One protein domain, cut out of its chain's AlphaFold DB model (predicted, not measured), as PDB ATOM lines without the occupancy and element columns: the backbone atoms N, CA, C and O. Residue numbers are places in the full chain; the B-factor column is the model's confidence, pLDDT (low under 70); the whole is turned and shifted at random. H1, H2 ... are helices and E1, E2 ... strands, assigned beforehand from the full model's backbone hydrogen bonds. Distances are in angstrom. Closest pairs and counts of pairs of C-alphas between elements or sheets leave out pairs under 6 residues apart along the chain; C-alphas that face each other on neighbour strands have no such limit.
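AT A GLANCE: This is residues 44 to 96 of the 96 residues of an uncharacterized protein of Bellilinea caldifistulae (UniProt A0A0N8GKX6). A small two-stranded hairpin, E1 and E2, has helix H1 packed by the end where E1 begins and E2 ends, while H2 runs on past that end, away from H1. The 53 printed residues hold H1, E1, E2 and H2 in this order, with the strands antiparallel. The class is mixed, helices and strands; the whole is loose, with a radius of gyration of the C-alphas of 12.5 A and spans of 34 by 26 by 21 A.

IN THESE COORDINATES: Find E1 at residues 67 to 69 and E2 at residues 80 to 82. H1, residues 47 to 59, starts at C-alpha 47 (121.758, 150.544, 199.010) and covers 18.7 A. H2, residues 85 to 93, covers 12.4 A to C-alpha 93 (150.928, 151.564, 200.833).

HOW THE PARTS SIT: In the hairpin, look for N 67 and O 82 at 2.8 A. The closest C-alphas of H1 and E1, Leu 53 and Val 67, are 6.1 A apart. H1 and H2 are apart. In both helices every O i to N i+4 pair is within hydrogen-bond range.

THE WHOLE: The printed part has no cut and no long link. Residues 95 to 96 have pLDDT under 70.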
ATOM      1  N   GLU A  44     123.141 159.314 195.045       95.56
ATOM      2  CA  GLU A  44     123.168 158.150 195.919       95.56
ATOM      3  C   GLU A  44     123.762 156.947 195.176       95.56
ATOM      4  O   GLU A  44     123.644 156.841 193.953       95.56
ATOM      5  N   LEU A  45     124.425 156.062 195.918       96.31
ATOM      6  CA  LEU A  45     124.856 154.748 195.446       96.31
ATOM      7  C   LEU A  45     123.801 153.692 195.820       96.31
ATOM      8  O   LEU A  45     123.123 153.871 196.836       96.31
ATOM      9  N   PRO A  46     123.683 152.578 195.071       97.31
ATOM     10  CA  PRO A  46     122.764 151.494 195.412       97.31
ATOM     11  C   PRO A  46     122.915 151.028 196.867       97.31
ATOM     12  O   PRO A  46     124.026 150.757 197.321       97.31
ATOM     13  N   GLY A  47     121.793 150.933 197.592       97.69
ATOM     14  CA  GLY A  47     121.758 150.544 199.010       97.69
ATOM     15  C   GLY A  47     122.467 149.220 199.280       97.69
ATOM     16  O   GLY A  47     123.402 149.169 200.070       97.69
ATOM     17  N   TRP A  48     122.121 148.197 198.501       97.81
ATOM     18  CA  TRP A  48     122.664 146.849 198.653       97.81
ATOM     19  C   TRP A  48     124.197 146.771 198.501       97.81
ATOM     20  O   TRP A  48     124.829 145.935 199.141       97.81
ATOM     21  N   LEU A  49     124.820 147.657 197.706       97.19
ATOM     22  CA  LEU A  49     126.284 147.734 197.600       97.19
ATOM     23  C   LEU A  49     126.913 148.286 198.882       97.19
ATOM     24  O   LEU A  49     127.980 147.828 199.294       97.19
ATOM     25  N   LYS A  50     126.255 149.269 199.512       96.94
ATOM     26  CA  LYS A  50     126.685 149.824 200.802       96.94
ATOM     27  C   LYS A  50     126.591 148.754 201.891       96.94
ATOM     28  O   LYS A  50     127.544 148.594 202.648       96.94
ATOM     29  N   ASP A  51     125.498 147.993 201.910       98.25
ATOM     30  CA  ASP A  51     125.260 146.937 202.899       98.25
ATOM     31  C   ASP A  51     126.261 145.781 202.749       98.25
ATOM     32  O   ASP A  51     126.892 145.373 203.725       98.25
ATOM     33  N   ALA A  52     126.501 145.319 201.516       98.31
ATOM     34  CA  ALA A  52     127.499 144.288 201.231       98.31
ATOM     35  C   ALA A  52     128.909 144.718 201.672       98.31
ATOM     36  O   ALA A  52     129.642 143.939 202.287       98.31
ATOM     37  N   LEU A  53     129.287 145.975 201.408       98.06
ATOM     38  CA  LEU A  53     130.584 146.504 201.823       98.06
ATOM     39  C   LEU A  53     130.681 146.654 203.348       98.06
ATOM     40  O   LEU A  53     131.726 146.350 203.920       98.06
ATOM     41  N   ALA A  54     129.604 147.071 204.019       98.12
ATOM     42  CA  ALA A  54     129.554 147.140 205.479       98.12
ATOM     43  C   ALA A  54     129.747 145.755 206.115       98.12
ATOM     44  O   ALA A  54     130.547 145.609 207.041       98.12
ATOM     45  N   GLN A  55     129.092 144.728 205.569       98.44
ATOM     46  CA  GLN A  55     129.262 143.344 206.007       98.44
ATOM     47  C   GLN A  55     130.696 142.840 205.772       98.44
ATOM     48  O   GLN A  55     131.283 142.223 206.662       98.44
ATOM     49  N   ALA A  56     131.292 143.140 204.612       98.31
ATOM     50  CA  ALA A  56     132.682 142.780 204.323       98.31
ATOM     51  C   ALA A  56     133.662 143.429 205.314       98.31
ATOM     52  O   ALA A  56     134.577 142.768 205.801       98.31
ATOM     53  N   VAL A  57     133.451 144.704 205.656       98.12
ATOM     54  CA  VAL A  57     134.261 145.433 206.647       98.12
ATOM     55  C   VAL A  57     134.110 144.838 208.042       98.12
ATOM     56  O   VAL A  57     135.119 144.620 208.710       98.12
ATOM     57  N   HIS A  58     132.881 144.552 208.475       98.19
ATOM     58  CA  HIS A  58     132.610 143.984 209.796       98.19
ATOM     59  C   HIS A  58     133.320 142.636 210.005       98.19
ATOM     60  O   HIS A  58     133.898 142.393 211.060       98.19
ATOM     61  N   ASN A  59     133.345 141.795 208.968       97.62
ATOM     62  CA  ASN A  59     133.865 140.429 209.050       97.62
ATOM     63  C   ASN A  59     135.370 140.298 208.736       97.62
ATOM     64  O   ASN A  59     135.937 139.210 208.863       97.62
ATOM     65  N   ALA A  60     136.041 141.371 208.307       96.94
ATOM     66  CA  ALA A  60     137.415 141.280 207.805       96.94
ATOM     67  C   ALA A  60     138.468 141.019 208.895       96.94
ATOM     68  O   ALA A  60     139.492 140.384 208.614       96.94
ATOM     69  N   GLY A  61     138.235 141.464 210.133       95.12
ATOM     70  CA  GLY A  61     139.277 141.489 211.162       95.12
ATOM     71  C   GLY A  61     140.482 142.304 210.680       95.12
ATOM     72  O   GLY A  61     140.333 143.436 210.227       95.12
ATOM     73  N   GLU A  62     141.680 141.718 210.714       92.88
ATOM     74  CA  GLU A  62     142.908 142.396 210.260       92.88
ATOM     75  C   GLU A  62     143.128 142.364 208.736       92.88
ATOM     76  O   GLU A  62     143.984 143.098 208.212       92.88
ATOM     77  N   ARG A  63     142.358 141.532 208.019       95.19
ATOM     78  CA  ARG A  63     142.466 141.316 206.567       95.19
ATOM     79  C   ARG A  63     141.943 142.524 205.779       95.19
ATOM     80  O   ARG A  63     141.365 143.451 206.341       95.19
ATOM     81  N   LEU A  64     142.183 142.537 204.467       95.62
ATOM     82  CA  LEU A  64     141.641 143.559 203.570       95.62
ATOM     83  C   LEU A  64     140.161 143.247 203.265       95.62
ATOM     84  O   LEU A  64     139.894 142.202 202.671       95.62
ATOM     85  N   PRO A  65     139.198 144.105 203.649       97.62
ATOM     86  CA  PRO A  65     137.797 143.908 203.294       97.62
ATOM     87  C   PRO A  65     137.566 144.181 201.805       97.62
ATOM     88  O   PRO A  65     138.031 145.187 201.266       97.62
ATOM     89  N   GLN A  66     136.800 143.309 201.157       97.50
ATOM     90  CA  GLN A  66     136.381 143.468 199.767       97.50
ATOM     91  C   GLN A  66     135.065 142.735 199.513       97.50
ATOM     92  O   GLN A  66     134.752 141.746 200.177       97.50
ATOM     93  N   VAL A  67     134.322 143.209 198.522       98.44
ATOM     94  CA  VAL A  67     133.158 142.538 197.950       98.44
ATOM     95  C   VAL A  67     133.530 142.105 196.539       98.44
ATOM     96  O   VAL A  67     134.000 142.927 195.753       98.44
ATOM     97  N   VAL A  68     133.306 140.832 196.225       98.12
ATOM     98  CA  VAL A  68     133.372 140.311 194.855       98.12
ATOM     99  C   VAL A  68     131.942 140.188 194.347       98.12
ATOM    100  O   VAL A  68     131.110 139.545 194.989       98.12
ATOM    101  N   LEU A  69     131.643 140.838 193.228       98.12
ATOM    102  CA  LEU A  69     130.341 140.800 192.573       98.12
ATOM    103  C   LEU A  69     130.462 139.967 191.302       98.12
ATOM    104  O   LEU A  69     131.159 140.357 190.367       98.12
ATOM    105  N   HIS A  70     129.748 138.849 191.281       98.12
ATOM    106  CA  HIS A  70     129.678 137.945 190.143       98.12
ATOM    107  C   HIS A  70     128.295 138.017 189.494       98.12
ATOM    108  O   HIS A  70     127.275 137.968 190.185       98.12
ATOM    109  N   GLU A  71     128.258 138.093 188.166       98.06
ATOM    110  CA  GLU A  71     127.024 137.947 187.396       98.06
ATOM    111  C   GLU A  71     126.871 136.490 186.941       98.06
ATOM    112  O   GLU A  71     127.753 135.935 186.286       98.06
ATOM    113  N   ALA A  72     125.735 135.872 187.277       97.44
ATOM    114  CA  ALA A  72     125.493 134.457 187.015       97.44
ATOM    115  C   ALA A  72     125.699 134.099 185.532       97.44
ATOM    116  O   ALA A  72     125.106 134.697 184.634       97.44
ATOM    117  N   GLY A  73     126.540 133.094 185.286       97.81
ATOM    118  CA  GLY A  73     126.869 132.624 183.939       97.81
ATOM    119  C   GLY A  73     127.940 133.448 183.215       97.81
ATOM    120  O   GLY A  73     128.240 133.153 182.057       97.81
ATOM    121  N   LYS A  74     128.538 134.459 183.860       98.06
ATOM    122  CA  LYS A  74     129.713 135.169 183.332       98.06
ATOM    123  C   LYS A  74     131.016 134.500 183.762       98.06
ATOM    124  O   LYS A  74     131.041 133.584 184.577       98.06
ATOM    125  N   ARG A  75     132.128 134.932 183.167       97.62
ATOM    126  CA  ARG A  75     133.462 134.455 183.541       97.62
ATOM    127  C   ARG A  75     133.913 135.169 184.812       97.62
ATOM    128  O   ARG A  75     133.846 136.387 184.870       97.62
ATOM    129  N   HIS A  76     134.500 134.431 185.753       97.75
ATOM    130  CA  HIS A  76     135.062 135.012 186.983       97.75
ATOM    131  C   HIS A  76     136.195 136.026 186.756       97.75
ATOM    132  O   HIS A  76     136.512 136.810 187.642       97.75
ATOM    133  N   ALA A  77     136.807 136.038 185.566       97.38
ATOM    134  CA  ALA A  77     137.783 137.063 185.193       97.38
ATOM    135  C   ALA A  77     137.167 138.473 185.090       97.38
ATOM    136  O   ALA A  77     137.903 139.451 185.181       97.38
ATOM    137  N   ASP A  78     135.845 138.558 184.918       96.62
ATOM    138  CA  ASP A  78     135.095 139.807 184.767       96.62
ATOM    139  C   ASP A  78     134.331 140.187 186.050       96.62
ATOM    140  O   ASP A  78     133.540 141.134 186.044       96.62
ATOM    141  N   ASP A  79     134.549 139.461 187.154       98.19
ATOM    142  CA  ASP A  79     133.934 139.785 188.440       98.19
ATOM    143  C   ASP A  79     134.391 141.175 188.906       98.19
ATOM    144  O   ASP A  79     135.569 141.540 188.834       98.19
ATOM    145  N   LEU A  80     133.452 141.967 189.423       97.81
ATOM    146  CA  LEU A  80     133.766 143.302 189.918       97.81
ATOM    147  C   LEU A  80     134.246 143.217 191.364       97.81
ATOM    148  O   LEU A  80     133.626 142.561 192.201       97.81
ATOM    149  N   ILE A  81     135.306 143.957 191.676       97.44
ATOM    150  CA  ILE A  81     135.809 144.096 193.043       97.44
ATOM    151  C   ILE A  81     135.443 145.480 193.568       97.44
ATOM    152  O   ILE A  81     135.762 146.502 192.956       97.44
ATOM    153  N   LEU A  82     134.798 145.515 194.733       97.31
ATOM    154  CA  LEU A  82     134.479 146.738 195.459       97.31
ATOM    155  C   LEU A  82     135.155 146.732 196.833       97.31
ATOM    156  O   LEU A  82     135.032 145.786 197.606       97.31
ATOM    157  N   LEU A  83     135.819 147.836 197.163       96.88
ATOM    158  CA  LEU A  83     136.418 148.098 198.468       96.88
ATOM    159  C   LEU A  83     136.283 149.585 198.817       96.88
ATOM    160  O   LEU A  83     136.045 150.417 197.936       96.88
ATOM    161  N   ARG A  84     136.425 149.953 200.099       96.69
ATOM    162  CA  ARG A  84     136.437 151.376 200.475       96.69
ATOM    163  C   ARG A  84     137.735 152.019 199.992       96.69
ATOM    164  O   ARG A  84     138.787 151.386 199.989       96.69
ATOM    165  N   MET A  85     137.686 153.320 199.709       96.44
ATOM    166  CA  MET A  85     138.874 154.110 199.352       96.44
ATOM    167  C   MET A  85     140.015 153.947 200.372       96.44
ATOM    168  O   MET A  85     141.156 153.745 199.982       96.44
ATOM    169  N   GLN A  86     139.703 153.943 201.673       95.38
ATOM    170  CA  GLN A  86     140.701 153.734 202.731       95.38
ATOM    171  C   GLN A  86     141.377 152.358 202.700       95.38
ATOM    172  O   GLN A  86     142.544 152.226 203.063       95.38
ATOM    173  N   ASP A  87     140.652 151.324 202.276       96.06
ATOM    174  CA  ASP A  87     141.193 149.972 202.202       96.06
ATOM    175  C   ASP A  87     142.087 149.848 200.962       96.06
ATOM    176  O   ASP A  87     143.156 149.242 201.032       96.06
ATOM    177  N   LEU A  88     141.715 150.513 199.859       95.31
ATOM    178  CA  LEU A  88     142.569 150.637 198.679       95.31
ATOM    179  C   LEU A  88     143.869 151.378 199.014       95.31
ATOM    180  O   LEU A  88     144.944 150.901 198.674       95.31
ATOM    181  N   GLU A  89     143.798 152.502 199.729       94.31
ATOM    182  CA  GLU A  89     144.984 153.240 200.185       94.31
ATOM    183  C   GLU A  89     145.907 152.354 201.041       94.31
ATOM    184  O   GLU A  89     147.123 152.350 200.841       94.31
ATOM    185  N   ARG A  90     145.337 151.542 201.947       92.81
ATOM    186  CA  ARG A  90     146.086 150.554 202.746       92.81
ATOM    187  C   ARG A  90     146.741 149.475 201.879       92.81
ATOM    188  O   ARG A  90     147.832 149.021 202.212       92.81
ATOM    189  N   LEU A  91     146.083 149.034 200.809       92.25
ATOM    190  CA  LEU A  91     146.640 148.058 199.870       92.25
ATOM    191  C   LEU A  91     147.800 148.653 199.063       92.25
ATOM    192  O   LEU A  91     148.801 147.979 198.847       92.25
ATOM    193  N   LEU A  92     147.686 149.907 198.627       91.19
ATOM    194  CA  LEU A  92     148.722 150.567 197.828       91.19
ATOM    195  C   LEU A  92     149.968 150.922 198.646       91.19
ATOM    196  O   LEU A  92     151.062 150.924 198.085       91.19
ATOM    197  N   SER A  93     149.813 151.213 199.943       86.94
ATOM    198  CA  SER A  93     150.928 151.564 200.833       86.94
ATOM    199  C   SER A  93     151.757 150.362 201.285       86.94
ATOM    200  O   SER A  93     152.937 150.515 201.601       86.94
ATOM    201  N   LYS A  94     151.169 149.163 201.296       73.06
ATOM    202  CA  LYS A  94     151.902 147.919 201.517       73.06
ATOM    203  C   LYS A  94     152.607 147.537 200.213       73.06
ATOM    204  O   LYS A  94     151.975 147.043 199.283       73.06
ATOM    205  N   GLN A  95     153.910 147.802 200.128       52.34
ATOM    206  CA  GLN A  95     154.763 147.117 199.152       52.34
ATOM    207  C   GLN A  95     154.681 145.611 199.446       52.34
ATOM    208  O   GLN A  95     154.811 145.217 200.607       52.34
ATOM    209  N   PHE A  96     154.369 144.810 198.427       44.22
ATOM    210  CA  PHE A  96     154.532 143.357 198.478       44.22
ATOM    211  C   PHE A  96     156.002 143.008 198.269       44.22
ATOM    212  O   PHE A  96     156.642 143.715 197.455       44.22
TER     213      PHE A  96